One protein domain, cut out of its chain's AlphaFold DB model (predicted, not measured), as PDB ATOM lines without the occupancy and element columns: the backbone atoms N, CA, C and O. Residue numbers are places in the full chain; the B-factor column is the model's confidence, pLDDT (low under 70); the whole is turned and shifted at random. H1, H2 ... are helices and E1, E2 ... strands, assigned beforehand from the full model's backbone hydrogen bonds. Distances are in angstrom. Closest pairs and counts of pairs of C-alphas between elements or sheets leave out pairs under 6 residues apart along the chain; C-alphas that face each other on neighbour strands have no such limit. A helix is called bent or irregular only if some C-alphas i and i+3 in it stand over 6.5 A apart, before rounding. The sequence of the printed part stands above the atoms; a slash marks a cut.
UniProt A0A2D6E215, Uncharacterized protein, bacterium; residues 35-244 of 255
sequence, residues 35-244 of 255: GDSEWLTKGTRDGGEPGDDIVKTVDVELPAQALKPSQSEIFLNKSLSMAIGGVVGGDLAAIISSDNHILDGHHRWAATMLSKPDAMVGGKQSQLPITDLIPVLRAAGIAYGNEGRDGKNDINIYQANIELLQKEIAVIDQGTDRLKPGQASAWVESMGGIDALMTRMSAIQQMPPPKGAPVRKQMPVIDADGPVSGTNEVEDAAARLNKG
ATOM      1  N   GLY A  35      52.960 -36.638 -12.576       87.62
ATOM      2  CA  GLY A  35      52.178 -37.233 -11.487       87.62
ATOM      3  C   GLY A  35      51.907 -36.307 -10.293       87.62
ATOM      4  O   GLY A  35      51.438 -36.780  -9.254       87.62
ATOM      5  N   ASP A  36      52.209 -35.011 -10.399       90.31
ATOM      6  CA  ASP A  36      51.950 -34.036  -9.338       90.31
ATOM      7  C   ASP A  36      50.452 -33.698  -9.215       90.31
ATOM      8  O   ASP A  36      49.946 -32.711  -9.748       90.31
ATOM      9  N   SER A  37      49.723 -34.527  -8.466       89.06
ATOM     10  CA  SER A  37      48.292 -34.319  -8.214       89.06
ATOM     11  C   SER A  37      47.969 -33.043  -7.423       89.06
ATOM     12  O   SER A  37      46.829 -32.578  -7.474       89.06
ATOM     13  N   GLU A  38      48.934 -32.460  -6.700       90.44
ATOM     14  CA  GLU A  38      48.707 -31.215  -5.960       90.44
ATOM     15  C   GLU A  38      48.565 -30.019  -6.905       90.44
ATOM     16  O   GLU A  38      47.763 -29.114  -6.632       90.44
ATOM     17  N   TRP A  39      49.270 -30.052  -8.040       92.56
ATOM     18  CA  TRP A  39      49.167 -29.046  -9.097       92.56
ATOM     19  C   TRP A  39      47.724 -28.874  -9.596       92.56
ATOM     20  O   TRP A  39      47.260 -27.753  -9.795       92.56
ATOM     21  N   LEU A  40      46.957 -29.969  -9.688       92.19
ATOM     22  CA  LEU A  40      45.553 -29.977 -10.136       92.19
ATOM     23  C   LEU A  40      44.567 -29.288  -9.172       92.19
ATOM     24  O   LEU A  40      43.370 -29.240  -9.462       92.19
ATOM     25  N   THR A  41      45.046 -28.820  -8.016       93.31
ATOM     26  CA  THR A  41      44.260 -28.112  -6.988       93.31
ATOM     27  C   THR A  41      44.868 -26.760  -6.597       93.31
ATOM     28  O   THR A  41      44.451 -26.144  -5.610       93.31
ATOM     29  N   LYS A  42      45.882 -26.301  -7.340       91.88
ATOM     30  CA  LYS A  42      46.679 -25.113  -7.016       91.88
ATOM     31  C   LYS A  42      45.853 -23.820  -6.974       91.88
ATOM     32  O   LYS A  42      46.111 -23.012  -6.087       91.88
ATOM     33  N   GLY A  43      44.810 -23.690  -7.800       90.31
ATOM     34  CA  GLY A  43      43.949 -22.494  -7.837       90.31
ATOM     35  C   GLY A  43      43.162 -22.272  -6.542       90.31
ATOM     36  O   GLY A  43      42.733 -21.180  -6.213       90.31
ATOM     37  N   THR A  44      43.049 -23.298  -5.692       90.88
ATOM     38  CA  THR A  44      42.424 -23.148  -4.363       90.88
ATOM     39  C   THR A  44      43.350 -22.536  -3.302       90.88
ATOM     40  O   THR A  44      42.943 -22.375  -2.146       90.88
ATOM     41  N   ARG A  45      44.614 -22.257  -3.652       89.88
ATOM     42  CA  ARG A  45      45.701 -21.871  -2.730       89.88
ATOM     43  C   ARG A  45      46.493 -20.645  -3.202       89.88
ATOM     44  O   ARG A  45      47.531 -20.337  -2.619       89.88
ATOM     45  N   ASP A  46      46.028 -19.971  -4.238       85.06
ATOM     46  CA  ASP A  46      46.715 -18.894  -4.952       85.06
ATOM     47  C   ASP A  46      46.687 -17.527  -4.234       85.06
ATOM     48  O   ASP A  46      47.507 -16.645  -4.491       85.06
ATOM     49  N   GLY A  47      45.784 -17.380  -3.261       83.00
ATOM     50  CA  GLY A  47      45.564 -16.122  -2.550       83.00
ATOM     51  C   GLY A  47      44.777 -15.095  -3.369       83.00
ATOM     52  O   GLY A  47      44.734 -13.926  -2.967       83.00
ATOM     53  N   GLY A  48      44.179 -15.527  -4.482       85.88
ATOM     54  CA  GLY A  48      43.327 -14.757  -5.371       85.88
ATOM     55  C   GLY A  48      41.910 -14.532  -4.845       85.88
ATOM     56  O   GLY A  48      41.570 -14.826  -3.688       85.88
ATOM     57  N   GLU A  49      41.073 -13.926  -5.686       87.88
ATOM     58  CA  GLU A  49      39.659 -13.729  -5.360       87.88
ATOM     59  C   GLU A  49      38.899 -15.046  -5.565       87.88
ATOM     60  O   GLU A  49      39.093 -15.700  -6.579       87.88
ATOM     61  N   PRO A  50      37.958 -15.438  -4.683       85.62
ATOM     62  CA  PRO A  50      37.234 -16.693  -4.858       85.62
ATOM     63  C   PRO A  50      36.602 -16.845  -6.253       85.62
ATOM     64  O   PRO A  50      35.611 -16.183  -6.575       85.62
ATOM     65  N   GLY A  51      37.137 -17.781  -7.040       85.56
ATOM     66  CA  GLY A  51      36.623 -18.145  -8.358       85.56
ATOM     67  C   GLY A  51      37.184 -17.340  -9.533       85.56
ATOM     68  O   GLY A  51      36.621 -17.437 -10.626       85.56
ATOM     69  N   ASP A  52      38.254 -16.575  -9.336       85.94
ATOM     70  CA  ASP A  52      39.036 -15.976 -10.424       85.94
ATOM     71  C   ASP A  52      39.531 -17.020 -11.434       85.94
ATOM     72  O   ASP A  52      39.407 -16.788 -12.636       85.94
ATOM     73  N   ASP A  53      39.930 -18.203 -10.969       91.75
ATOM     74  CA  ASP A  53      40.372 -19.341 -11.785       91.75
ATOM     75  C   ASP A  53      39.257 -20.145 -12.473       91.75
ATOM     76  O   ASP A  53      39.518 -21.133 -13.173       91.75
ATOM     77  N   ILE A  54      37.985 -19.766 -12.309       93.12
ATOM     78  CA  ILE A  54      36.883 -20.520 -12.917       93.12
ATOM     79  C   ILE A  54      36.926 -20.391 -14.444       93.12
ATOM     80  O   ILE A  54      36.545 -19.379 -15.046       93.12
ATOM     81  N   VAL A  55      37.276 -21.502 -15.086       94.19
ATOM     82  CA  VAL A  55      37.221 -21.694 -16.530       94.19
ATOM     83  C   VAL A  55      36.026 -22.566 -16.876       94.19
ATOM     84  O   VAL A  55      36.055 -23.789 -16.751       94.19
ATOM     85  N   LYS A  56      34.948 -21.934 -17.349       94.06
ATOM     86  CA  LYS A  56      33.737 -22.671 -17.714       94.06
ATOM     87  C   LYS A  56      33.993 -23.624 -18.874       94.06
ATOM     88  O   LYS A  56      34.528 -23.226 -19.912       94.06
ATOM     89  N   THR A  57      33.529 -24.855 -18.704       94.81
ATOM     90  CA  THR A  57      33.416 -25.857 -19.755       94.81
ATOM     91  C   THR A  57      31.972 -26.331 -19.878       94.81
ATOM     92  O   THR A  57      31.262 -26.461 -18.878       94.81
ATOM     93  N   VAL A  58      31.518 -26.565 -21.106       94.50
ATOM     94  CA  VAL A  58      30.158 -27.033 -21.402       94.50
ATOM     95  C   VAL A  58      30.190 -28.157 -22.427       94.50
ATOM     96  O   VAL A  58      31.056 -28.175 -23.299       94.50
ATOM     97  N   ASP A  59      29.241 -29.085 -22.338       95.69
ATOM     98  CA  ASP A  59      29.015 -30.060 -23.403       95.69
ATOM     99  C   ASP A  59      28.529 -29.346 -24.665       95.69
ATOM    100  O   ASP A  59      27.601 -28.532 -24.615       95.69
ATOM    101  N   VAL A  60      29.154 -29.656 -25.798       95.44
ATOM    102  CA  VAL A  60      28.750 -29.137 -27.106       95.44
ATOM    103  C   VAL A  60      28.659 -30.254 -28.129       95.44
ATOM    104  O   VAL A  60      29.401 -31.228 -28.069       95.44
ATOM    105  N   GLU A  61      27.790 -30.058 -29.114       96.56
ATOM    106  CA  GLU A  61      27.784 -30.802 -30.368       96.56
ATOM    107  C   GLU A  61      27.880 -29.796 -31.514       96.56
ATOM    108  O   GLU A  61      27.041 -28.902 -31.652       96.56
ATOM    109  N   LEU A  62      28.931 -29.915 -32.322       96.25
ATOM    110  CA  LEU A  62      29.214 -29.009 -33.433       96.25
ATOM    111  C   LEU A  62      29.412 -29.822 -34.717       96.25
ATOM    112  O   LEU A  62      29.930 -30.935 -34.650       96.25
ATOM    113  N   PRO A  63      29.057 -29.298 -35.905       97.94
ATOM    114  CA  PRO A  63      29.438 -29.940 -37.159       97.94
ATOM    115  C   PRO A  63      30.957 -30.122 -37.218       97.94
ATOM    116  O   PRO A  63      31.690 -29.191 -36.877       97.94
ATOM    117  N   ALA A  64      31.448 -31.266 -37.699       97.81
ATOM    118  CA  ALA A  64      32.889 -31.522 -37.774       97.81
ATOM    119  C   ALA A  64      33.641 -30.423 -38.543       97.81
ATOM    120  O   ALA A  64      34.705 -29.985 -38.110       97.81
ATOM    121  N   GLN A  65      33.045 -29.899 -39.616       97.31
ATOM    122  CA  GLN A  65      33.606 -28.797 -40.407       97.31
ATOM    123  C   GLN A  65      33.688 -27.446 -39.676       97.31
ATOM    124  O   GLN A  65      34.327 -26.524 -40.176       97.31
ATOM    125  N   ALA A  66      33.018 -27.290 -38.530       96.50
ATOM    126  CA  ALA A  66      33.106 -26.091 -37.697       96.50
ATOM    127  C   ALA A  66      34.282 -26.144 -36.707       96.50
ATOM    128  O   ALA A  66      34.608 -25.123 -36.092       96.50
ATOM    129  N   LEU A  67      34.897 -27.321 -36.551       96.12
ATOM    130  CA  LEU A  67      36.055 -27.550 -35.700       96.12
ATOM    131  C   LEU A  67      37.357 -27.460 -36.492       96.12
ATOM    132  O   LEU A  67      37.408 -27.732 -37.690       96.12
ATOM    133  N   LYS A  68      38.424 -27.097 -35.786       94.25
ATOM    134  CA  LYS A  68      39.766 -26.906 -36.328       94.25
ATOM    135  C   LYS A  68      40.753 -27.807 -35.592       94.25
ATOM    136  O   LYS A  68      40.663 -27.947 -34.376       94.25
ATOM    137  N   PRO A  69      41.732 -28.396 -36.276       92.25
ATOM    138  CA  PRO A  69      42.756 -29.186 -35.618       92.25
ATOM    139  C   PRO A  69      43.764 -28.281 -34.901       92.25
ATOM    140  O   PRO A  69      44.140 -27.231 -35.413       92.25
ATOM    141  N   SER A  70      44.253 -28.700 -33.735       88.88
ATOM    142  CA  SER A  70      45.366 -28.026 -33.048       88.88
ATOM    143  C   SER A  70      46.730 -28.683 -33.297       88.88
ATOM    144  O   SER A  70      47.742 -28.138 -32.872       88.88
ATOM    145  N   GLN A  71      46.772 -29.855 -33.943       83.62
ATOM    146  CA  GLN A  71      47.986 -30.652 -34.137       83.62
ATOM    147  C   GLN A  71      48.492 -30.575 -35.586       83.62
ATOM    148  O   GLN A  71      47.715 -30.650 -36.541       83.62
ATOM    149  N   SER A  72      49.816 -30.491 -35.750       83.19
ATOM    150  CA  SER A  72      50.528 -30.469 -37.045       83.19
ATOM    151  C   SER A  72      50.594 -31.807 -37.773       83.19
ATOM    152  O   SER A  72      50.959 -31.848 -38.945       83.19
ATOM    153  N   GLU A  73      50.189 -32.891 -37.121       86.06
ATOM    154  CA  GLU A  73      50.270 -34.252 -37.637       86.06
ATOM    155  C   GLU A  73      48.930 -34.970 -37.481       86.06
ATOM    156  O   GLU A  73      48.472 -35.195 -36.364       86.06
ATOM    157  N   ILE A  74      48.307 -35.356 -38.594       90.12
ATOM    158  CA  ILE A  74      47.122 -36.222 -38.611       90.12
ATOM    159  C   ILE A  74      47.382 -37.316 -39.637       90.12
ATOM    160  O   ILE A  74      47.577 -37.024 -40.814       90.12
ATOM    161  N   PHE A  75      47.392 -38.576 -39.214       92.00
ATOM    162  CA  PHE A  75      47.736 -39.686 -40.098       92.00
ATOM    163  C   PHE A  75      46.581 -40.053 -41.023       92.00
ATOM    164  O   PHE A  75      45.459 -40.337 -40.575       92.00
ATOM    165  N   LEU A  76      46.870 -40.061 -42.323       94.69
ATOM    166  CA  LEU A  76      45.904 -40.336 -43.377       94.69
ATOM    167  C   LEU A  76      45.339 -41.754 -43.255       94.69
ATOM    168  O   LEU A  76      44.122 -41.919 -43.199       94.69
ATOM    169  N   ASN A  77      46.201 -42.766 -43.143       93.56
ATOM    170  CA  ASN A  77      45.794 -44.171 -43.091       93.56
ATOM    171  C   ASN A  77      44.847 -44.477 -41.913       93.56
ATOM    172  O   ASN A  77      43.868 -45.208 -42.063       93.56
ATOM    173  N   LYS A  78      45.101 -43.885 -40.741       92.44
ATOM    174  CA  LYS A  78      44.337 -44.074 -39.510       92.44
ATOM    175  C   LYS A  78      42.983 -43.395 -39.627       92.44
ATOM    176  O   LYS A  78      41.976 -43.990 -39.250       92.44
ATOM    177  N   SER A  79      42.964 -42.187 -40.186       95.69
ATOM    178  CA  SER A  79      41.733 -41.433 -40.438       95.69
ATOM    179  C   SER A  79      40.853 -42.145 -41.472       95.69
ATOM    180  O   SER A  79      39.664 -42.335 -41.228       95.69
ATOM    181  N   LEU A  80      41.438 -42.635 -42.573       96.81
ATOM    182  CA  LEU A  80      40.741 -43.447 -43.577       96.81
ATOM    183  C   LEU A  80      40.212 -44.750 -42.981       96.81
ATOM    184  O   LEU A  80      39.040 -45.062 -43.145       96.81
ATOM    185  N   SER A  81      41.040 -45.491 -42.243       95.69
ATOM    186  CA  SER A  81      40.631 -46.762 -41.632       95.69
ATOM    187  C   SER A  81      39.462 -46.580 -40.659       95.69
ATOM    188  O   SER A  81      38.555 -47.408 -40.623       95.69
ATOM    189  N   MET A  82      39.454 -45.490 -39.883       95.88
ATOM    190  CA  MET A  82      38.322 -45.130 -39.021       95.88
ATOM    191  C   MET A  82      37.071 -44.789 -39.841       95.88
ATOM    192  O   MET A  82      35.994 -45.298 -39.539       95.88
ATOM    193  N   ALA A  83      37.211 -43.973 -40.887       97.19
ATOM    194  CA  ALA A  83      36.106 -43.558 -41.749       97.19
ATOM    195  C   ALA A  83      35.452 -44.755 -42.470       97.19
ATOM    196  O   ALA A  83      34.243 -44.959 -42.374       97.19
ATOM    197  N   ILE A  84      36.269 -45.613 -43.092       97.50
ATOM    198  CA  ILE A  84      35.855 -46.859 -43.763       97.50
ATOM    199  C   ILE A  84      35.262 -47.858 -42.758       97.50
ATOM    200  O   ILE A  84      34.346 -48.620 -43.080       97.50
ATOM    201  N   GLY A  85      35.763 -47.843 -41.520       95.81
ATOM    202  CA  GLY A  85      35.227 -48.608 -40.394       95.81
ATOM    203  C   GLY A  85      33.885 -48.101 -39.860       95.81
ATOM    204  O   GLY A  85      33.334 -48.727 -38.957       95.81
ATOM    205  N   GLY A  86      33.349 -47.006 -40.407       95.12
ATOM    206  CA  GLY A  86      32.023 -46.482 -40.076       95.12
ATOM    207  C   GLY A  86      32.013 -45.316 -39.089       95.12
ATOM    208  O   GLY A  86      30.942 -44.958 -38.605       95.12
ATOM    209  N   VAL A  87      33.162 -44.702 -38.783       95.25
ATOM    210  CA  VAL A  87      33.188 -43.482 -37.961       95.25
ATOM    211  C   VAL A  87      32.515 -42.334 -38.715       95.25
ATOM    212  O   VAL A  87      32.984 -41.898 -39.773       95.25
ATOM    213  N   VAL A  88      31.419 -41.839 -38.136       94.38
ATOM    214  CA  VAL A  88      30.634 -40.696 -38.609       94.38
ATOM    215  C   VAL A  88      30.105 -39.932 -37.395       94.38
ATOM    216  O   VAL A  88      29.111 -40.339 -36.798       94.38
ATOM    217  N   GLY A  89      30.748 -38.820 -37.037       94.06
ATOM    218  CA  GLY A  89      30.322 -37.998 -35.905       94.06
ATOM    219  C   GLY A  89      30.543 -38.668 -34.547       94.06
ATOM    220  O   GLY A  89      31.383 -39.561 -34.407       94.06
ATOM    221  N   GLY A  90      29.766 -38.230 -33.558       93.44
ATOM    222  CA  GLY A  90      29.812 -38.722 -32.181       93.44
ATOM    223  C   GLY A  90      30.822 -37.982 -31.305       93.44
ATOM    224  O   GLY A  90      31.449 -37.011 -31.723       93.44
ATOM    225  N   ASP A  91      30.969 -38.429 -30.064       91.31
ATOM    226  CA  ASP A  91      31.840 -37.765 -29.097       91.31
ATOM    227  C   ASP A  91      33.331 -37.974 -29.430       91.31
ATOM    228  O   ASP A  91      33.814 -39.096 -29.656       91.31
ATOM    229  N   LEU A  92      34.088 -36.877 -29.475       90.00
ATOM    230  CA  LEU A  92      35.541 -36.921 -29.620       90.00
ATOM    231  C   LEU A  92      36.230 -37.356 -28.325       90.00
ATOM    232  O   LEU A  92      37.377 -37.797 -28.399       90.00
ATOM    233  N   ALA A  93      35.526 -37.310 -27.190       88.69
ATOM    234  CA  ALA A  93      36.085 -37.449 -25.853       88.69
ATOM    235  C   ALA A  93      37.295 -36.515 -25.708       88.69
ATOM    236  O   ALA A  93      38.412 -36.947 -25.443       88.69
ATOM    237  N   ALA A  94      37.070 -35.236 -26.017       89.88
ATOM    238  CA  ALA A  94      38.109 -34.223 -26.107       89.88
ATOM    239  C   ALA A  94      37.622 -32.888 -25.539       89.88
ATOM    240  O   ALA A  94      36.424 -32.592 -25.527       89.88
ATOM    241  N   ILE A  95      38.582 -32.061 -25.124       94.19
ATOM    242  CA  ILE A  95      38.336 -30.655 -24.814       94.19
ATOM    243  C   ILE A  95      38.526 -29.831 -26.095       94.19
ATOM    244  O   ILE A  95      39.466 -30.044 -26.867       94.19
ATOM    245  N   ILE A  96      37.608 -28.898 -26.319       95.62
ATOM    246  CA  ILE A  96      37.546 -27.990 -27.462       95.62
ATOM    247  C   ILE A  96      37.758 -26.569 -26.935       95.62
ATOM    248  O   ILE A  96      37.175 -26.190 -25.922       95.62
ATOM    249  N   SER A  97      38.585 -25.764 -27.590       95.12
ATOM    250  CA  SER A  97      38.753 -24.355 -27.214       95.12
ATOM    251  C   SER A  97      37.551 -23.491 -27.625       95.12
ATOM    252  O   SER A  97      36.725 -23.877 -28.463       95.12
ATOM    253  N   SER A  98      37.472 -22.271 -27.094       94.88
ATOM    254  CA  SER A  98      36.410 -21.315 -27.444       94.88
ATOM    255  C   SER A  98      36.476 -20.823 -28.893       94.88
ATOM    256  O   SER A  98      35.477 -20.357 -29.436       94.88
ATOM    257  N   ASP A  99      37.628 -20.970 -29.553       93.81
ATOM    258  CA  ASP A  99      37.834 -20.682 -30.978       93.81
ATOM    259  C   ASP A  99      37.764 -21.938 -31.880       93.81
ATOM    260  O   ASP A  99      38.197 -21.908 -33.045       93.81
ATOM    261  N   ASN A 100      37.133 -22.994 -31.348       95.00
ATOM    262  CA  ASN A 100      36.788 -24.275 -31.971       95.00
ATOM    263  C   ASN A 100      37.976 -25.166 -32.358       95.00
ATOM    264  O   ASN A 100      37.859 -25.967 -33.286       95.00
ATOM    265  N   HIS A 101      39.115 -25.064 -31.674       94.31
ATOM    266  CA  HIS A 101      40.207 -26.011 -31.877       94.31
ATOM    267  C   HIS A 101      40.031 -27.253 -31.002       94.31
ATOM    268  O   HIS A 101      39.812 -27.143 -29.799       94.31
ATOM    269  N   ILE A 102      40.160 -28.436 -31.598       93.19
ATOM    270  CA  ILE A 102      40.172 -29.712 -30.872       93.19
ATOM    271  C   ILE A 102      41.570 -29.987 -30.326       93.19
ATOM    272  O   ILE A 102      42.541 -29.880 -31.077       93.19
ATOM    273  N   LEU A 103      41.679 -30.356 -29.048       88.44
ATOM    274  CA  LEU A 103      42.975 -30.650 -28.423       88.44
ATOM    275  C   LEU A 103      43.390 -32.116 -28.523       88.44
ATOM    276  O   LEU A 103      44.583 -32.395 -28.549       88.44
ATOM    277  N   ASP A 104      42.432 -33.032 -28.621       85.19
ATOM    278  CA  ASP A 104      42.666 -34.439 -28.951       85.19
ATOM    279  C   ASP A 104      41.540 -34.934 -29.877       85.19
ATOM    280  O   ASP A 104      40.606 -34.199 -30.215       85.19
ATOM    281  N   GLY A 105      41.644 -36.171 -30.354       88.00
ATOM    282  CA  GLY A 105      40.663 -36.783 -31.240       88.00
ATOM    283  C   GLY A 105      40.845 -36.419 -32.715       88.00
ATOM    284  O   GLY A 105      39.966 -36.737 -33.516       88.00
ATOM    285  N   HIS A 106      41.980 -35.831 -33.131       91.81
ATOM    286  CA  HIS A 106      42.174 -35.329 -34.507       91.81
ATOM    287  C   HIS A 106      41.959 -36.382 -35.594       91.81
ATOM    288  O   HIS A 106      41.436 -36.063 -36.652       91.81
ATOM    289  N   HIS A 107      42.297 -37.650 -35.339       92.94
ATOM    290  CA  HIS A 107      42.055 -38.739 -36.296       92.94
ATOM    291  C   HIS A 107      40.570 -39.114 -36.404       92.94
ATOM    292  O   HIS A 107      40.108 -39.451 -37.489       92.94
ATOM    293  N   ARG A 108      39.810 -39.044 -35.298       94.62
ATOM    294  CA  ARG A 108      38.358 -39.305 -35.286       94.62
ATOM    295  C   ARG A 108      37.599 -38.142 -35.926       94.62
ATOM    296  O   ARG A 108      36.679 -38.361 -36.715       94.62
ATOM    297  N   TRP A 109      38.039 -36.916 -35.650       96.31
ATOM    298  CA  TRP A 109      37.570 -35.720 -36.340       96.31
ATOM    299  C   TRP A 109      37.863 -35.792 -37.842       96.31
ATOM    300  O   TRP A 109      36.944 -35.646 -38.641       96.31
ATOM    301  N   ALA A 110      39.098 -36.114 -38.241       96.88
ATOM    302  CA  ALA A 110      39.464 -36.262 -39.646       96.88
ATOM    303  C   ALA A 110      38.678 -37.393 -40.321       96.88
ATOM    304  O   ALA A 110      38.191 -37.209 -41.430       96.88
ATOM    305  N   ALA A 111      38.469 -38.527 -39.647       97.62
ATOM    306  CA  ALA A 111      37.595 -39.588 -40.141       97.62
ATOM    307  C   ALA A 111      36.163 -39.086 -40.388       97.62
ATOM    308  O   ALA A 111      35.584 -39.365 -41.434       97.62
ATOM    309  N   THR A 112      35.621 -38.275 -39.475       98.06
ATOM    310  CA  THR A 112      34.303 -37.653 -39.656       98.06
ATOM    311  C   THR A 112      34.298 -36.653 -40.809       98.06
ATOM    312  O   THR A 112      33.387 -36.694 -41.627       98.06
ATOM    313  N   MET A 113      35.323 -35.812 -40.948       98.06
ATOM    314  CA  MET A 113      35.473 -34.902 -42.089       98.06
ATOM    315  C   MET A 113      35.538 -35.656 -43.424       98.06
ATOM    316  O   MET A 113      34.922 -35.241 -44.403       98.06
ATOM    317  N   LEU A 114      36.235 -36.793 -43.471       97.88
ATOM    318  CA  LEU A 114      36.293 -37.643 -44.659       97.88
ATOM    319  C   LEU A 114      34.937 -38.318 -44.930       97.88
ATOM    320  O   LEU A 114      34.507 -38.365 -46.080       97.88
ATOM    321  N   SER A 115      34.218 -38.782 -43.905       97.31
ATOM    322  CA  SER A 115      32.930 -39.480 -44.055       97.31
ATOM    323  C   SER A 115      31.726 -38.567 -44.305       97.31
ATOM    324  O   SER A 115      30.883 -38.880 -45.150       97.31
ATOM    325  N   LYS A 116      31.601 -37.480 -43.544       97.25
ATOM    326  CA  LYS A 116      30.442 -36.583 -43.506       97.25
ATOM    327  C   LYS A 116      30.779 -35.291 -42.717       97.25
ATOM    328  O   LYS A 116      30.572 -35.260 -41.505       97.25
ATOM    329  N   PRO A 117      31.287 -34.223 -43.368       97.12
ATOM    330  CA  PRO A 117      31.705 -32.979 -42.695       97.12
ATOM    331  C   PRO A 117      30.621 -32.269 -41.865       97.12
ATOM    332  O   PRO A 117      30.935 -31.539 -40.925       97.12
ATOM    333  N   ASP A 118      29.349 -32.470 -42.208       97.75
ATOM    334  CA  ASP A 118      28.172 -31.929 -41.520       97.75
ATOM    335  C   ASP A 118      27.692 -32.804 -40.349       97.75
ATOM    336  O   ASP A 118      26.763 -32.419 -39.640       97.75
ATOM    337  N   ALA A 119      28.298 -33.977 -40.130       98.00
ATOM    338  CA  ALA A 119      27.995 -34.795 -38.963       98.00
ATOM    339  C   ALA A 119      28.424 -34.077 -37.678       98.00
ATOM    340  O   ALA A 119      29.482 -33.444 -37.622       98.00
ATOM    341  N   MET A 120      27.590 -34.204 -36.647       98.00
ATOM    342  CA  MET A 120      27.849 -33.610 -35.342       98.00
ATOM    343  C   MET A 120      28.921 -34.404 -34.605       98.00
ATOM    344  O   MET A 120      28.873 -35.636 -34.559       98.00
ATOM    345  N   VAL A 121      29.874 -33.683 -34.034       96.44
ATOM    346  CA  VAL A 121      30.915 -34.199 -33.156       96.44
ATOM    347  C   VAL A 121      30.830 -33.507 -31.801       96.44
ATOM    348  O   VAL A 121      30.618 -32.294 -31.728       96.44
ATOM    349  N   GLY A 122      30.952 -34.306 -30.746       92.69
ATOM    350  CA  GLY A 122      30.801 -33.875 -29.359       92.69
ATOM    351  C   GLY A 122      32.128 -33.640 -28.637       92.69
ATOM    352  O   GLY A 122      33.180 -34.103 -29.090       92.69
ATOM    353  N   GLY A 123      32.062 -32.925 -27.515       93.94
ATOM    354  CA  GLY A 123      33.160 -32.758 -26.562       93.94
ATOM    355  C   GLY A 123      32.862 -31.690 -25.507       93.94
ATOM    356  O   GLY A 123      31.775 -31.106 -25.481       93.94
ATOM    357  N   LYS A 124      33.852 -31.391 -24.657       95.94
ATOM    358  CA  LYS A 124      33.778 -30.308 -23.661       95.94
ATOM    359  C   LYS A 124      34.363 -29.025 -24.239       95.94
ATOM    360  O   LYS A 124      35.576 -28.935 -24.409       95.94
ATOM    361  N   GLN A 125      33.551 -28.011 -24.517       96.50
ATOM    362  CA  GLN A 125      34.066 -26.711 -24.941       96.50
ATOM    363  C   GLN A 125      34.444 -25.844 -23.743       96.50
ATOM    364  O   GLN A 125      33.595 -25.535 -22.914       96.50
ATOM    365  N   SER A 126      35.706 -25.426 -23.682       95.94
ATOM    366  CA  SER A 126      36.248 -24.463 -22.723       95.94
ATOM    367  C   SER A 126      36.077 -23.025 -23.214       95.94
ATOM    368  O   SER A 126      36.154 -22.756 -24.412       95.94
ATOM    369  N   GLN A 127      35.909 -22.080 -22.287       94.25
ATOM    370  CA  GLN A 127      35.933 -20.646 -22.597       94.25
ATOM    371  C   GLN A 127      37.330 -20.127 -23.003       94.25
ATOM    372  O   GLN A 127      37.432 -19.041 -23.582       94.25
ATOM    373  N   LEU A 128      38.400 -20.887 -22.746       92.56
ATOM    374  CA  LEU A 128      39.758 -20.498 -23.131       92.56
ATOM    375  C   LEU A 128      39.990 -20.650 -24.644       92.56
ATOM    376  O   LEU A 128      39.628 -21.684 -25.217       92.56
ATOM    377  N   PRO A 129      40.634 -19.665 -25.302       91.88
ATOM    378  CA  PRO A 129      41.120 -19.838 -26.667       91.88
ATOM    379  C   PRO A 129      42.272 -20.850 -26.694       91.88
ATOM    380  O   PRO A 129      42.953 -21.057 -25.687       91.88
ATOM    381  N   ILE A 130      42.537 -21.456 -27.855       89.88
ATOM    382  CA  ILE A 130      43.540 -22.529 -27.989       89.88
ATOM    383  C   ILE A 130      44.929 -22.147 -27.453       89.88
ATOM    384  O   ILE A 130      45.625 -22.984 -26.881       89.88
ATOM    385  N   THR A 131      45.310 -20.877 -27.597       86.75
ATOM    386  CA  THR A 131      46.594 -20.324 -27.145       86.75
ATOM    387  C   THR A 131      46.770 -20.402 -25.631       86.75
ATOM    388  O   THR A 131      47.849 -20.743 -25.162       86.75
ATOM    389  N   ASP A 132      45.706 -20.136 -24.870       89.44
ATOM    390  CA  ASP A 132      45.714 -20.235 -23.405       89.44
ATOM    391  C   ASP A 132      45.453 -21.679 -22.946       89.44
ATOM    392  O   ASP A 132      45.975 -22.132 -21.932       89.44
ATOM    393  N   LEU A 133      44.657 -22.434 -23.708       91.56
ATOM    394  CA  LEU A 133      44.206 -23.764 -23.309       91.56
ATOM    395  C   LEU A 133      45.290 -24.850 -23.442       91.56
ATOM    396  O   LEU A 133      45.325 -25.778 -22.634       91.56
ATOM    397  N   ILE A 134      46.183 -24.747 -24.437       89.38
ATOM    398  CA  ILE A 134      47.298 -25.695 -24.627       89.38
ATOM    399  C   ILE A 134      48.202 -25.798 -23.388       89.38
ATOM    400  O   ILE A 134      48.394 -26.926 -22.930       89.38
ATOM    401  N   PRO A 135      48.784 -24.707 -22.845       88.69
ATOM    402  CA  PRO A 135      49.693 -24.819 -21.704       88.69
ATOM    403  C   PRO A 135      48.987 -25.370 -20.458       88.69
ATOM    404  O   PRO A 135      49.541 -26.249 -19.801       88.69
ATOM    405  N   VAL A 136      47.739 -24.957 -20.201       92.88
ATOM    406  CA  VAL A 136      46.927 -25.451 -19.073       92.88
ATOM    407  C   VAL A 136      46.718 -26.963 -19.155       92.88
ATOM    408  O   VAL A 136      47.021 -27.691 -18.212       92.88
ATOM    409  N   LEU A 137      46.229 -27.468 -20.291       92.62
ATOM    410  CA  LEU A 137      45.933 -28.897 -20.409       92.62
ATOM    411  C   LEU A 137      47.180 -29.752 -20.614       92.62
ATOM    412  O   LEU A 137      47.171 -30.928 -20.260       92.62
ATOM    413  N   ARG A 138      48.274 -29.187 -21.131       89.62
ATOM    414  CA  ARG A 138      49.568 -29.877 -21.141       89.62
ATOM    415  C   ARG A 138      50.023 -30.142 -19.710       89.62
ATOM    416  O   ARG A 138      50.391 -31.272 -19.403       89.62
ATOM    417  N   ALA A 139      49.969 -29.124 -18.856       90.69
ATOM    418  CA  ALA A 139      50.324 -29.262 -17.455       90.69
ATOM    419  C   ALA A 139      49.379 -30.228 -16.726       90.69
ATOM    420  O   ALA A 139      49.851 -31.133 -16.047       90.69
ATOM    421  N   ALA A 140      48.067 -30.156 -16.977       92.62
ATOM    422  CA  ALA A 140      47.124 -31.135 -16.433       92.62
ATOM    423  C   ALA A 140      47.474 -32.578 -16.849       92.62
ATOM    424  O   ALA A 140      47.529 -33.460 -16.000       92.62
ATOM    425  N   GLY A 141      47.790 -32.816 -18.127       90.56
ATOM    426  CA  GLY A 141      48.227 -34.130 -18.610       90.56
ATOM    427  C   GLY A 141      49.493 -34.636 -17.913       90.56
ATOM    428  O   GLY A 141      49.547 -35.790 -17.496       90.56
ATOM    429  N   ILE A 142      50.491 -33.768 -17.719       89.25
ATOM    430  CA  ILE A 142      51.711 -34.113 -16.972       89.25
ATOM    431  C   ILE A 142      51.378 -34.415 -15.503       89.25
ATOM    432  O   ILE A 142      51.875 -35.403 -14.963       89.25
ATOM    433  N   ALA A 143      50.502 -33.633 -14.871       91.25
ATOM    434  CA  ALA A 143      50.045 -33.853 -13.498       91.25
ATOM    435  C   ALA A 143      49.296 -35.188 -13.329       91.25
ATOM    436  O   ALA A 143      49.450 -35.854 -12.307       91.25
ATOM    437  N   TYR A 144      48.551 -35.629 -14.350       90.00
ATOM    438  CA  TYR A 144      47.968 -36.977 -14.406       90.00
ATOM    439  C   TYR A 144      49.013 -38.086 -14.622       90.00
ATOM    440  O   TYR A 144      48.721 -39.265 -14.427       90.00
ATOM    441  N   GLY A 145      50.250 -37.727 -14.975       88.19
ATOM    442  CA  GLY A 145      51.345 -38.659 -15.244       88.19
ATOM    443  C   GLY A 145      51.437 -39.099 -16.705       88.19
ATOM    444  O   GLY A 145      52.151 -40.055 -17.005       88.19
ATOM    445  N   ASN A 146      50.741 -38.421 -17.619       86.50
ATOM    446  CA  ASN A 146      50.755 -38.766 -19.034       86.50
ATOM    447  C   ASN A 146      52.013 -38.239 -19.729       86.50
ATOM    448  O   ASN A 146      52.437 -37.096 -19.547       86.50
ATOM    449  N   GLU A 147      52.575 -39.070 -20.602       77.88
ATOM    450  CA  GLU A 147      53.696 -38.699 -21.457       77.88
ATOM    451  C   GLU A 147      53.227 -38.341 -22.870       77.88
ATOM    452  O   GLU A 147      52.268 -38.897 -23.415       77.88
ATOM    453  N   GLY A 148      53.964 -37.430 -23.504       70.44
ATOM    454  CA  GLY A 148      53.768 -37.080 -24.903       70.44
ATOM    455  C   GLY A 148      53.875 -38.292 -25.828       70.44
ATOM    456  O   GLY A 148      54.767 -39.128 -25.697       70.44
ATOM    457  N   ARG A 149      52.985 -38.376 -26.822       72.50
ATOM    458  CA  ARG A 149      52.939 -39.518 -27.745       72.50
ATOM    459  C   ARG A 149      53.858 -39.296 -28.946       72.50
ATOM    460  O   ARG A 149      53.676 -38.339 -29.699       72.50
ATOM    461  N   ASP A 150      54.784 -40.222 -29.185       67.19
ATOM    462  CA  ASP A 150      55.620 -40.195 -30.389       67.19
ATOM    463  C   ASP A 150      54.785 -40.463 -31.654       67.19
ATOM    464  O   ASP A 150      53.866 -41.297 -31.670       67.19
ATOM    465  N   GLY A 151      55.111 -39.742 -32.729       59.88
ATOM    466  CA  GLY A 151      54.603 -39.986 -34.078       59.88
ATOM    467  C   GLY A 151      55.055 -41.351 -34.603       59.88
ATOM    468  O   GLY A 151      56.187 -41.769 -34.371       59.88
ATOM    469  N   LYS A 152      54.179 -42.064 -35.318       61.91
ATOM    470  CA  LYS A 152      54.624 -43.139 -36.215       61.91
ATOM    471  C   LYS A 152      54.953 -42.501 -37.565       61.91
ATOM    472  O   LYS A 152      54.301 -41.532 -37.936       61.91
ATOM    473  N   ASN A 153      55.934 -43.041 -38.290       62.56
ATOM    474  CA  ASN A 153      56.231 -42.621 -39.665       62.56
ATOM    475  C   ASN A 153      55.069 -43.007 -40.587       62.56
ATOM    476  O   ASN A 153      55.089 -44.071 -41.205       62.56
ATOM    477  N   ASP A 154      54.062 -42.149 -40.645       80.88
ATOM    478  CA  ASP A 154      52.886 -42.296 -41.487       80.88
ATOM    479  C   ASP A 154      52.689 -41.055 -42.358       80.88
ATOM    480  O   ASP A 154      53.299 -40.006 -42.133       80.88
ATOM    481  N   ILE A 155      51.826 -41.168 -43.361       90.38
ATOM    482  CA  ILE A 155      51.528 -40.049 -44.251       90.38
ATOM    483  C   ILE A 155      50.664 -39.047 -43.492       90.38
ATOM    484  O   ILE A 155      49.516 -39.324 -43.135       90.38
ATOM    485  N   ASN A 156      51.207 -37.854 -43.273       91.44
ATOM    486  CA  ASN A 156      50.448 -36.742 -42.729       91.44
ATOM    487  C   ASN A 156      49.433 -36.237 -43.770       91.44
ATOM    488  O   ASN A 156      49.795 -35.963 -44.916       91.44
ATOM    489  N   ILE A 157      48.172 -36.065 -43.374       93.50
ATOM    490  CA  ILE A 157      47.080 -35.646 -44.258       93.50
ATOM    491  C   ILE A 157      47.359 -34.299 -44.934       93.50
ATOM    492  O   ILE A 157      46.960 -34.102 -46.077       93.50
ATOM    493  N   TYR A 158      48.102 -33.396 -44.286       91.81
ATOM    494  CA  TYR A 158      48.487 -32.099 -44.862       91.81
ATOM    495  C   TYR A 158      49.498 -32.207 -46.011       91.81
ATOM    496  O   TYR A 158      49.655 -31.266 -46.782       91.81
ATOM    497  N   GLN A 159      50.186 -33.342 -46.125       91.12
ATOM    498  CA  GLN A 159      51.167 -33.628 -47.175       91.12
ATOM    499  C   GLN A 159      50.622 -34.609 -48.222       91.12
ATOM    500  O   GLN A 159      51.268 -34.855 -49.239       91.12
ATOM    501  N   ALA A 160      49.442 -35.185 -47.977       93.62
ATOM    502  CA  ALA A 160      48.827 -36.153 -48.863       93.62
ATOM    503  C   ALA A 160      48.358 -35.511 -50.177       93.62
ATOM    504  O   ALA A 160      47.747 -34.442 -50.195       93.62
ATOM    505  N   ASN A 161      48.598 -36.206 -51.283       94.81
ATOM    506  CA  ASN A 161      48.055 -35.884 -52.597       94.81
ATOM    507  C   ASN A 161      47.168 -37.042 -53.089       94.81
ATOM    508  O   ASN A 161      47.003 -38.046 -52.395       94.81
ATOM    509  N   ILE A 162      46.597 -36.911 -54.289       95.62
ATOM    510  CA  ILE A 162      45.706 -37.936 -54.849       95.62
ATOM    511  C   ILE A 162      46.395 -39.295 -55.033       95.62
ATOM    512  O   ILE A 162      45.779 -40.324 -54.774       95.62
ATOM    513  N   GLU A 163      47.675 -39.312 -55.410       96.06
ATOM    514  CA  GLU A 163      48.438 -40.550 -55.604       96.06
ATOM    515  C   GLU A 163      48.628 -41.292 -54.277       96.06
ATOM    516  O   GLU A 163      48.402 -42.500 -54.192       96.06
ATOM    517  N   LEU A 164      48.995 -40.563 -53.219       95.00
ATOM    518  CA  LEU A 164      49.123 -41.112 -51.871       95.00
ATOM    519  C   LEU A 164      47.768 -41.568 -51.328       95.00
ATOM    520  O   LEU A 164      47.688 -42.648 -50.752       95.00
ATOM    521  N   LEU A 165      46.698 -40.804 -51.563       95.69
ATOM    522  CA  LEU A 165      45.348 -41.195 -51.164       95.69
ATOM    523  C   LEU A 165      44.923 -42.512 -51.830       95.69
ATOM    524  O   LEU A 165      44.475 -43.430 -51.146       95.69
ATOM    525  N   GLN A 166      45.092 -42.624 -53.149       96.50
ATOM    526  CA  GLN A 166      44.776 -43.843 -53.898       96.50
ATOM    527  C   GLN A 166      45.613 -45.033 -53.424       96.50
ATOM    528  O   GLN A 166      45.084 -46.136 -53.277       96.50
ATOM    529  N   LYS A 167      46.902 -44.807 -53.147       95.94
ATOM    530  CA  LYS A 167      47.791 -45.834 -52.601       95.94
ATOM    531  C   LYS A 167      47.306 -46.331 -51.240       95.94
ATOM    532  O   LYS A 167      47.220 -47.541 -51.052       95.94
ATOM    533  N   GLU A 168      46.965 -45.432 -50.319       95.06
ATOM    534  CA  GLU A 168      46.464 -45.813 -48.992       95.06
ATOM    535  C   GLU A 168      45.136 -46.570 -49.079       95.06
ATOM    536  O   GLU A 168      44.972 -47.601 -48.427       95.06
ATOM    537  N   ILE A 169      44.215 -46.133 -49.943       96.38
ATOM    538  CA  ILE A 169      42.962 -46.860 -50.197       96.38
ATOM    539  C   ILE A 169      43.264 -48.271 -50.702       96.38
ATOM    540  O   ILE A 169      42.746 -49.227 -50.136       96.38
ATOM    541  N   ALA A 170      44.138 -48.422 -51.701       96.56
ATOM    542  CA  ALA A 170      44.497 -49.725 -52.262       96.56
ATOM    543  C   ALA A 170      45.196 -50.654 -51.252       96.56
ATOM    544  O   ALA A 170      45.082 -51.876 -51.359       96.56
ATOM    545  N   VAL A 171      45.924 -50.099 -50.278       95.00
ATOM    546  CA  VAL A 171      46.500 -50.872 -49.166       95.00
ATOM    547  C   VAL A 171      45.399 -51.339 -48.216       95.00
ATOM    548  O   VAL A 171      45.330 -52.528 -47.917       95.00
ATOM    549  N   ILE A 172      44.506 -50.444 -47.782       95.25
ATOM    550  CA  ILE A 172      43.395 -50.798 -46.882       95.25
ATOM    551  C   ILE A 172      42.448 -51.808 -47.551       95.25
ATOM    552  O   ILE A 172      41.930 -52.708 -46.888       95.25
ATOM    553  N   ASP A 173      42.259 -51.705 -48.868       96.88
ATOM    554  CA  ASP A 173      41.358 -52.561 -49.642       96.88
ATOM    555  C   ASP A 173      41.839 -54.011 -49.786       96.88
ATOM    556  O   ASP A 173      41.045 -54.892 -50.110       96.88
ATOM    557  N   GLN A 174      43.113 -54.289 -49.487       96.31
ATOM    558  CA  GLN A 174      43.628 -55.661 -49.358       96.31
ATOM    559  C   GLN A 174      43.140 -56.350 -48.075       96.31
ATOM    560  O   GLN A 174      43.296 -57.563 -47.930       96.31
ATOM    561  N   GLY A 175      42.515 -55.595 -47.168       92.56
ATOM    562  CA  GLY A 175      42.076 -56.043 -45.858       92.56
ATOM    563  C   GLY A 175      43.067 -55.673 -44.755       92.56
ATOM    564  O   GLY A 175      44.276 -55.577 -44.955       92.56
ATOM    565  N   THR A 176      42.529 -55.477 -43.557       90.88
ATOM    566  CA  THR A 176      43.283 -55.263 -42.315       90.88
ATOM    567  C   THR A 176      42.682 -56.146 -41.222       90.88
ATOM    568  O   THR A 176      41.631 -56.751 -41.425       90.88
ATOM    569  N   ASP A 177      43.261 -56.157 -40.021       89.00
ATOM    570  CA  ASP A 177      42.670 -56.863 -38.870       89.00
ATOM    571  C   ASP A 177      41.241 -56.392 -38.523       89.00
ATOM    572  O   ASP A 177      40.524 -57.061 -37.781       89.00
ATOM    573  N   ARG A 178      40.820 -55.222 -39.030       88.69
ATOM    574  CA  ARG A 178      39.523 -54.592 -38.726       88.69
ATOM    575  C   ARG A 178      38.613 -54.394 -39.937       88.69
ATOM    576  O   ARG A 178      37.425 -54.149 -39.749       88.69
ATOM    577  N   LEU A 179      39.145 -54.468 -41.155       95.00
ATOM    578  CA  LEU A 179      38.424 -54.154 -42.392       95.00
ATOM    579  C   LEU A 179      38.570 -55.299 -43.386       95.00
ATOM    580  O   LEU A 179      39.658 -55.850 -43.551       95.00
ATOM    581  N   LYS A 180      37.475 -55.654 -44.058       96.75
ATOM    582  CA  LYS A 180      37.484 -56.737 -45.047       96.75
ATOM    583  C   LYS A 180      38.101 -56.260 -46.368       96.75
ATOM    584  O   LYS A 180      37.968 -55.079 -46.695       96.75
ATOM    585  N   PRO A 181      38.700 -57.166 -47.162       97.62
ATOM    586  CA  PRO A 181      39.101 -56.832 -48.523       97.62
ATOM    587  C   PRO A 181      37.920 -56.283 -49.342       97.62
ATOM    588  O   PRO A 181      36.796 -56.775 -49.202       97.62
ATOM    589  N   GLY A 182      38.159 -55.268 -50.175       97.56
ATOM    590  CA  GLY A 182      37.137 -54.598 -50.997       97.56
ATOM    591  C   GLY A 182      36.274 -53.559 -50.263       97.56
ATOM    592  O   GLY A 182      35.485 -52.849 -50.891       97.56
ATOM    593  N   GLN A 183      36.383 -53.459 -48.932       97.69
ATOM    594  CA  GLN A 183      35.560 -52.539 -48.143       97.69
ATOM    595  C   GLN A 183      35.939 -51.068 -48.371       97.69
ATOM    596  O   GLN A 183      35.060 -50.206 -48.323       97.69
ATOM    597  N   ALA A 184      37.217 -50.771 -48.619       97.50
ATOM    598  CA  ALA A 184      37.671 -49.402 -48.838       97.50
ATOM    599  C   ALA A 184      37.155 -48.874 -50.177       97.50
ATOM    600  O   ALA A 184      36.573 -47.791 -50.220       97.50
ATOM    601  N   SER A 185      37.282 -49.666 -51.244       97.75
ATOM    602  CA  SER A 185      36.772 -49.316 -52.573       97.75
ATOM    603  C   SER A 185      35.258 -49.105 -52.553       97.75
ATOM    604  O   SER A 185      34.783 -48.070 -53.017       97.75
ATOM    605  N   ALA A 186      34.500 -50.007 -51.916       98.00
ATOM    606  CA  ALA A 186      33.049 -49.860 -51.780       98.00
ATOM    607  C   ALA A 186      32.649 -48.586 -51.010       98.00
ATOM    608  O   ALA A 186      31.689 -47.902 -51.373       98.00
ATOM    609  N   TRP A 187      33.392 -48.239 -49.954       97.88
ATOM    610  CA  TRP A 187      33.158 -47.009 -49.197       97.88
ATOM    611  C   TRP A 187      33.427 -45.758 -50.048       97.88
ATOM    612  O   TRP A 187      32.579 -44.863 -50.095       97.88
ATOM    613  N   VAL A 188      34.541 -45.730 -50.790       97.94
ATOM    614  CA  VAL A 188      34.883 -44.633 -51.713       97.94
ATOM    615  C   VAL A 188      33.840 -44.482 -52.821       97.94
ATOM    616  O   VAL A 188      33.445 -43.366 -53.152       97.94
ATOM    617  N   GLU A 189      33.339 -45.578 -53.385       97.75
ATOM    618  CA  GLU A 189      32.255 -45.526 -54.372       97.75
ATOM    619  C   GLU A 189      30.974 -44.935 -53.767       97.75
ATOM    620  O   GLU A 189      30.365 -44.037 -54.354       97.75
ATOM    621  N   SER A 190      30.605 -45.362 -52.554       96.50
ATOM    622  CA  SER A 190      29.372 -44.924 -51.883       96.50
ATOM    623  C   SER A 190      29.314 -43.418 -51.592       96.50
ATOM    624  O   SER A 190      28.229 -42.843 -51.523       96.50
ATOM    625  N   MET A 191      30.471 -42.765 -51.442       94.25
ATOM    626  CA  MET A 191      30.571 -41.330 -51.155       94.25
ATOM    627  C   MET A 191      30.713 -40.451 -52.407       94.25
ATOM    628  O   MET A 191      30.846 -39.234 -52.267       94.25
ATOM    629  N   GLY A 192      30.675 -41.041 -53.608       95.88
ATOM    630  CA  GLY A 192      30.810 -40.323 -54.881       95.88
ATOM    631  C   GLY A 192      32.182 -40.450 -55.548       95.88
ATOM    632  O   GLY A 192      32.512 -39.644 -56.416       95.88
ATOM    633  N   GLY A 193      32.981 -41.446 -55.163       97.19
ATOM    634  CA  GLY A 193      34.281 -41.737 -55.762       97.19
ATOM    635  C   GLY A 193      35.442 -40.936 -55.170       97.19
ATOM    636  O   GLY A 193      35.302 -40.163 -54.217       97.19
ATOM    637  N   ILE A 194      36.623 -41.132 -55.762       96.38
ATOM    638  CA  ILE A 194      37.882 -40.550 -55.277       96.38
ATOM    639  C   ILE A 194      37.867 -39.016 -55.274       96.38
ATOM    640  O   ILE A 194      38.431 -38.411 -54.369       96.38
ATOM    641  N   ASP A 195      37.171 -38.382 -56.219       95.94
ATOM    642  CA  ASP A 195      37.091 -36.919 -56.323       95.94
ATOM    643  C   ASP A 195      36.316 -36.301 -55.150       95.94
ATOM    644  O   ASP A 195      36.705 -35.261 -54.604       95.94
ATOM    645  N   ALA A 196      35.244 -36.966 -54.705       96.94
ATOM    646  CA  ALA A 196      34.483 -36.547 -53.532       96.94
ATOM    647  C   ALA A 196      35.328 -36.671 -52.255       96.94
ATOM    648  O   ALA A 196      35.340 -35.760 -51.421       96.94
ATOM    649  N   LEU A 197      36.086 -37.764 -52.124       97.38
ATOM    650  CA  LEU A 197      37.004 -37.962 -51.005       97.38
ATOM    651  C   LEU A 197      38.151 -36.942 -51.012       97.38
ATOM    652  O   LEU A 197      38.456 -36.362 -49.970       97.38
ATOM    653  N   MET A 198      38.738 -36.665 -52.179       96.31
ATOM    654  CA  MET A 198      39.761 -35.630 -52.351       96.31
ATOM    655  C   MET A 198      39.239 -34.254 -51.952       96.31
ATOM    656  O   MET A 198      39.923 -33.539 -51.229       96.31
ATOM    657  N   THR A 199      38.011 -33.906 -52.346       97.25
ATOM    658  CA  THR A 199      37.379 -32.637 -51.950       97.25
ATOM    659  C   THR A 199      37.304 -32.503 -50.426       97.25
ATOM    660  O   THR A 199      37.641 -31.457 -49.869       97.25
ATOM    661  N   ARG A 200      36.918 -33.578 -49.728       97.25
ATOM    662  CA  ARG A 200      36.843 -33.598 -48.258       97.25
ATOM    663  C   ARG A 200      38.221 -33.561 -47.601       97.25
ATOM    664  O   ARG A 200      38.407 -32.841 -46.624       97.25
ATOM    665  N   MET A 201      39.201 -34.272 -48.159       96.94
ATOM    666  CA  MET A 201      40.590 -34.202 -47.703       96.94
ATOM    667  C   MET A 201      41.152 -32.784 -47.869       96.94
ATOM    668  O   MET A 201      41.751 -32.252 -46.939       96.94
ATOM    669  N   SER A 202      40.902 -32.130 -49.006       96.38
ATOM    670  CA  SER A 202      41.325 -30.749 -49.243       96.38
ATOM    671  C   SER A 202      40.676 -29.759 -48.276       96.38
ATOM    672  O   SER A 202      41.340 -28.817 -47.857       96.38
ATOM    673  N   ALA A 203      39.428 -29.985 -47.851       96.50
ATOM    674  CA  ALA A 203      38.808 -29.168 -46.807       96.50
ATOM    675  C   ALA A 203      39.576 -29.258 -45.474       96.50
ATOM    676  O   ALA A 203      39.802 -28.236 -44.831       96.50
ATOM    677  N   ILE A 204      40.054 -30.450 -45.093       95.81
ATOM    678  CA  ILE A 204      40.928 -30.626 -43.917       95.81
ATOM    679  C   ILE A 204      42.248 -29.870 -44.116       95.81
ATOM    680  O   ILE A 204      42.693 -29.150 -43.227       95.81
ATOM    681  N   GLN A 205      42.857 -29.987 -45.298       94.69
ATOM    682  CA  GLN A 205      44.133 -29.336 -45.616       94.69
ATOM    683  C   GLN A 205      44.058 -27.800 -45.598       94.69
ATOM    684  O   GLN A 205      45.058 -27.140 -45.323       94.69
ATOM    685  N   GLN A 206      42.879 -27.228 -45.860       93.12
ATOM    686  CA  GLN A 206      42.613 -25.787 -45.780       93.12
ATOM    687  C   GLN A 206      42.411 -25.277 -44.346       93.12
ATOM    688  O   GLN A 206      42.340 -24.067 -44.136       93.12
ATOM    689  N   MET A 207      42.361 -26.176 -43.362       89.75
ATOM    690  CA  MET A 207      42.285 -25.860 -41.937       89.75
ATOM    691  C   MET A 207      43.574 -26.303 -41.230       89.75
ATOM    692  O   MET A 207      43.523 -27.189 -40.376       89.75
ATOM    693  N   PRO A 208      44.751 -25.746 -41.585       80.50
ATOM    694  CA  PRO A 208      45.978 -26.095 -40.892       80.50
ATOM    695  C   PRO A 208      45.885 -25.655 -39.425       80.50
ATOM    696  O   PRO A 208      45.186 -24.684 -39.110       80.50
ATOM    697  N   PRO A 209      46.611 -26.328 -38.523       80.62
ATOM    698  CA  PRO A 209      46.667 -25.897 -37.139       80.62
ATOM    699  C   PRO A 209      47.302 -24.501 -37.022       80.62
ATOM    700  O   PRO A 209      47.988 -24.045 -37.948       80.62
ATOM    701  N   PRO A 210      47.119 -23.822 -35.875       76.88
ATOM    702  CA  PRO A 210      47.733 -22.526 -35.615       76.88
ATOM    703  C   PRO A 210      49.242 -22.520 -35.895       76.88
ATOM    704  O   PRO A 210      49.945 -23.510 -35.685       76.88
ATOM    705  N   LYS A 211      49.777 -21.383 -36.353       70.56
ATOM    706  CA  LYS A 211      51.225 -21.234 -36.555       70.56
ATOM    707  C   LYS A 211      51.950 -21.428 -35.218       70.56
ATOM    708  O   LYS A 211      51.609 -20.765 -34.247       70.56
ATOM    709  N   GLY A 212      52.960 -22.299 -35.192       65.88
ATOM    710  CA  GLY A 212      53.656 -22.661 -33.952       65.88
ATOM    711  C   GLY A 212      52.894 -23.672 -33.093       65.88
ATOM    712  O   GLY A 212      53.270 -23.887 -31.947       65.88
ATOM    713  N   ALA A 213      51.833 -24.292 -33.628       67.62
ATOM    714  CA  ALA A 213      51.176 -25.413 -32.979       67.62
ATOM    715  C   ALA A 213      52.202 -26.496 -32.604       67.62
ATOM    716  O   ALA A 213      53.039 -26.859 -33.441       67.62
ATOM    717  N   PRO A 214      52.132 -27.023 -31.372       67.50
ATOM    718  CA  PRO A 214      53.098 -27.995 -30.892       67.50
ATOM    719  C   PRO A 214      53.082 -29.265 -31.746       67.50
ATOM    720  O   PRO A 214      52.056 -29.678 -32.298       67.50
ATOM    721  N   VAL A 215      54.239 -29.919 -31.838       70.31
ATOM    722  CA  VAL A 215      54.310 -31.268 -32.413       70.31
ATOM    723  C   VAL A 215      53.556 -32.253 -31.517       70.31
ATOM    724  O   VAL A 215      53.361 -32.002 -30.331       70.31
ATOM    725  N   ARG A 216      53.164 -33.413 -32.051       71.56
ATOM    726  CA  ARG A 216      52.362 -34.418 -31.327       71.56
ATOM    727  C   ARG A 216      52.912 -34.786 -29.943       71.56
ATOM    728  O   ARG A 216      52.150 -34.901 -28.993       71.56
ATOM    729  N   LYS A 217      54.236 -34.906 -29.810       73.94
ATOM    730  CA  LYS A 217      54.910 -35.193 -28.532       73.94
ATOM    731  C   LYS A 217      54.705 -34.105 -27.472       73.94
ATOM    732  O   LYS A 217      54.852 -34.353 -26.287       73.94
ATOM    733  N   GLN A 218      54.400 -32.893 -27.904       71.94
ATOM    734  CA  GLN A 218      54.183 -31.736 -27.053       71.94
ATOM    735  C   GLN A 218      52.686 -31.411 -26.915       71.94
ATOM    736  O   GLN A 218      52.337 -30.454 -26.230       71.94
ATOM    737  N   MET A 219      51.784 -32.145 -27.569       78.62
ATOM    738  CA  MET A 219      50.347 -31.958 -27.368       78.62
ATOM    739  C   MET A 219      49.940 -32.421 -25.961       78.62
ATOM    740  O   MET A 219      50.504 -33.405 -25.478       78.62
ATOM    741  N   PRO A 220      48.973 -31.747 -25.310       78.31
ATOM    742  CA  PRO A 220      48.316 -32.281 -24.124       78.31
ATOM    743  C   PRO A 220      47.844 -33.715 -24.360       78.31
ATOM    744  O   PRO A 220      47.228 -34.004 -25.386       78.31
ATOM    745  N   VAL A 221      48.129 -34.602 -23.410       83.56
ATOM    746  CA  VAL A 221      47.582 -35.959 -23.390       83.56
ATOM    747  C   VAL A 221      46.645 -36.027 -22.197       83.56
ATOM    748  O   VAL A 221      47.097 -36.002 -21.055       83.56
ATOM    749  N   ILE A 222      45.348 -36.024 -22.494       84.00
ATOM    750  CA  ILE A 222      44.257 -36.138 -21.528       84.00
ATOM    751  C   ILE A 222      43.468 -37.370 -21.948       84.00
ATOM    752  O   ILE A 222      42.742 -37.347 -22.945       84.00
ATOM    753  N   ASP A 223      43.670 -38.464 -21.234       79.31
ATOM    754  CA  ASP A 223      43.142 -39.759 -21.607       79.31
ATOM    755  C   ASP A 223      41.732 -39.933 -21.046       79.31
ATOM    756  O   ASP A 223      41.513 -40.135 -19.853       79.31
ATOM    757  N   ALA A 224      40.747 -39.922 -21.945       71.00
ATOM    758  CA  ALA A 224      39.364 -40.252 -21.605       71.00
ATOM    759  C   ALA A 224      39.213 -41.670 -21.008       71.00
ATOM    760  O   ALA A 224      38.238 -41.936 -20.308       71.00
ATOM    761  N   ASP A 225      40.192 -42.549 -21.254       60.78
ATOM    762  CA  ASP A 225      40.275 -43.909 -20.710       60.78
ATOM    763  C   ASP A 225      41.274 -44.047 -19.530       60.78
ATOM    764  O   ASP A 225      41.338 -45.118 -18.921       60.78
ATOM    765  N   GLY A 226      42.012 -42.976 -19.190       51.91
ATOM    766  CA  GLY A 226      43.051 -42.900 -18.150       51.91
ATOM    767  C   GLY A 226      44.266 -43.840 -18.340       51.91
ATOM    768  O   GLY A 226      44.171 -44.875 -19.004       51.91
ATOM    769  N   PRO A 227      45.428 -43.561 -17.715       44.47
ATOM    770  CA  PRO A 227      46.556 -44.500 -17.637       44.47
ATOM    771  C   PRO A 227      46.263 -45.675 -16.685       44.47
ATOM    772  O   PRO A 227      46.907 -46.726 -16.749       44.47
ATOM    773  N   VAL A 228      45.262 -45.511 -15.814       43.94
ATOM    774  CA  VAL A 228      44.730 -46.519 -14.898       43.94
ATOM    775  C   VAL A 228      43.213 -46.522 -15.060       43.94
ATOM    776  O   VAL A 228      42.560 -45.504 -14.854       43.94
ATOM    777  N   SER A 229      42.648 -47.669 -15.437       41.78
ATOM    778  CA  SER A 229      41.210 -47.852 -15.651       41.78
ATOM    779  C   SER A 229      40.383 -47.282 -14.487       41.78
ATOM    780  O   SER A 229      40.408 -47.853 -13.393       41.78
ATOM    781  N   GLY A 230      39.635 -46.196 -14.706       53.88
ATOM    782  CA  GLY A 230      38.671 -45.708 -13.714       53.88
ATOM    783  C   GLY A 230      38.312 -44.224 -13.761       53.88
ATOM    784  O   GLY A 230      37.216 -43.879 -13.322       53.88
ATOM    785  N   THR A 231      39.170 -43.354 -14.300       66.56
ATOM    786  CA  THR A 231      38.920 -41.902 -14.354       66.56
ATOM    787  C   THR A 231      38.960 -41.389 -15.785       66.56
ATOM    788  O   THR A 231      39.975 -41.509 -16.462       66.56
ATOM    789  N   ASN A 232      37.852 -40.801 -16.237       86.44
ATOM    790  CA  ASN A 232      37.804 -40.059 -17.489       86.44
ATOM    791  C   ASN A 232      38.459 -38.689 -17.259       86.44
ATOM    792  O   ASN A 232      37.841 -37.798 -16.673       86.44
ATOM    793  N   GLU A 233      39.715 -38.531 -17.677       90.19
ATOM    794  CA  GLU A 233      40.498 -37.315 -17.409       90.19
ATOM    795  C   GLU A 233      39.947 -36.079 -18.126       90.19
ATOM    796  O   GLU A 233      40.184 -34.958 -17.680       90.19
ATOM    797  N   VAL A 234      39.182 -36.260 -19.209       91.44
ATOM    798  CA  VAL A 234      38.490 -35.155 -19.885       91.44
ATOM    799  C   VAL A 234      37.409 -34.583 -18.976       91.44
ATOM    800  O   VAL A 234      37.326 -33.366 -18.817       91.44
ATOM    801  N   GLU A 235      36.616 -35.449 -18.342       92.25
ATOM    802  CA  GLU A 235      35.601 -35.037 -17.369       92.25
ATOM    803  C   GLU A 235      36.236 -34.455 -16.102       92.25
ATOM    804  O   GLU A 235      35.764 -33.431 -15.608       92.25
ATOM    805  N   ASP A 236      37.324 -35.053 -15.598       93.12
ATOM    806  CA  ASP A 236      38.023 -34.538 -14.412       93.12
ATOM    807  C   ASP A 236      38.639 -33.161 -14.686       93.12
ATOM    808  O   ASP A 236      38.362 -32.206 -13.962       93.12
ATOM    809  N   ALA A 237      39.379 -33.003 -15.788       94.06
ATOM    810  CA  ALA A 237      39.951 -31.715 -16.175       94.06
ATOM    811  C   ALA A 237      38.860 -30.650 -16.382       94.06
ATOM    812  O   ALA A 237      38.987 -29.530 -15.886       94.06
ATOM    813  N   ALA A 238      37.759 -30.997 -17.054       94.69
ATOM    814  CA  ALA A 238      36.617 -30.101 -17.230       94.69
ATOM    815  C   ALA A 238      35.974 -29.697 -15.890       94.69
ATOM    816  O   ALA A 238      35.637 -28.525 -15.692       94.69
ATOM    817  N   ALA A 239      35.823 -30.641 -14.958       95.25
ATOM    818  CA  ALA A 239      35.282 -30.384 -13.627       95.25
ATOM    819  C   ALA A 239      36.203 -29.485 -12.791       95.25
ATOM    820  O   ALA A 239      35.711 -28.571 -12.129       95.25
ATOM    821  N   ARG A 240      37.519 -29.706 -12.850       95.94
ATOM    822  CA  ARG A 240      38.521 -28.880 -12.162       95.94
ATOM    823  C   ARG A 240      38.535 -27.449 -12.681       95.94
ATOM    824  O   ARG A 240      38.469 -26.518 -11.882       95.94
ATOM    825  N   LEU A 241      38.520 -27.273 -14.005       96.00
ATOM    826  CA  LEU A 241      38.398 -25.960 -14.645       96.00
ATOM    827  C   LEU A 241      37.116 -25.236 -14.197       96.00
ATOM    828  O   LEU A 241      37.168 -24.084 -13.777       96.00
ATOM    829  N   ASN A 242      35.973 -25.933 -14.186       94.62
ATOM    830  CA  ASN A 242      34.690 -25.361 -13.757       94.62
ATOM    831  C   ASN A 242      34.659 -24.910 -12.289       94.62
ATOM    832  O   ASN A 242      33.834 -24.069 -11.931       94.62
ATOM    833  N   LYS A 243      35.507 -25.491 -11.439       95.50
ATOM    834  CA  LYS A 243      35.593 -25.170 -10.012       95.50
ATOM    835  C   LYS A 243      36.712 -24.181  -9.673       95.50
ATOM    836  O   LYS A 243      36.783 -23.777  -8.518       95.50
ATOM    837  N   GLY A 244      37.562 -23.817 -10.638       94.19
ATOM    838  CA  GLY A 244      38.778 -23.040 -10.378       94.19
ATOM    839  C   GLY A 244      39.807 -23.811  -9.547       94.19
ATOM    840  O   GLY A 244      40.506 -23.236  -8.728       94.19
TER     841      GLY A 244
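AT A GLANCE: This is residues 35 to 244 of the 255 residues of an uncharacterized protein of bacterium (UniProt A0A2D6E215). What shape appears first? It is a rod with a small, strongly twisted three-stranded sheet midway along it, between H8 over one face and H3 over the other; beyond H3, the helices H2, H5, H6 and H7 make one end, while H4 and H1 lie toward the other. What is it made of? The 210 printed residues include eight named helices and three named strands, along the chain H1 E1 H2 E2 H3 E3 H4 H5 H6 H7 H8; the sheet, E1 E3 E2, is mixed, and so is the class, with under half of the residues in named elements. How large is it? It is compact, with a radius of gyration of the C-alphas of 18.3 A and spans of 61 by 30 by 29 A.

HOW THE PARTS SIT: What does the first helix touch? H1, residues 39 to 45, touches H4, residues 130 to 143, whose residues 140 to 143 alone take part; the closest C-alphas, of Trp 39 and Ala 143, are 6.6 A apart. H4 only grazes the sheet, with residues 130 to 137. How is the sheet joined? E1, residues 57 to 63, is antiparallel to E3, residues 120 to 126, with N 58 and O 125 within hydrogen-bond range at 2.9 A. E2, residues 90 to 96, is parallel to E3, with N 124 and O 94 within range at 3.0 A. What is on its faces? H3, residues 106 to 115, at a height of 10.0 A, and H8, residues 233 to 243, at 8.9 A, are on opposite faces: three layers, helices on both faces of a sheet. E2, H3, E3 form a strand-helix-strand unit, two parallel neighbour strands with a helix between, its crossover right-handed. Which helices lie beyond? H2, residues 76 to 84, touches H3, closest at the C-alphas of Ala 83 and Ala 111, 4.5 A, and H7, residues 194 to 205, touches H3 at those of Leu 114 and Arg 200, 5.4 A. H5, residues 162 to 172, touches H6, residues 183 to 190, closest at the C-alphas of Ile 169 and Ala 184, 6.0 A, and touches H2 at those of Asn 77 and Glu 168, 6.2 A. In H2, H3, H5, H6, H7 and H8 every O i to N i+4 pair is within hydrogen-bond range; in H4 8 of 10 are, in H1 0 of 3, with 3 of 4 O i to N i+3 pairs.

IN THESE COORDINATES: Where are the anchors? H1 begins at C-alpha 39, (49.167, -29.046, -9.097), and H8 ends at C-alpha 243, (35.593, -25.170, -10.012). Which elements are longer? From first to last C-alpha H4 measures 19.5 A, E1 18.3 A, E3 17.7 A and H7 16.1 A. H1 is irregular, with C-alphas 40 and 43 8.0 A apart.

THE WHOLE: Is it continuous? The printed part has no cut; the long links are H1 to E1, E1 to H2, H4 to H5 and H7 to H8. Where is confidence low? Residues 150 to 153, 212 to 214 and 225 to 231 are under 70.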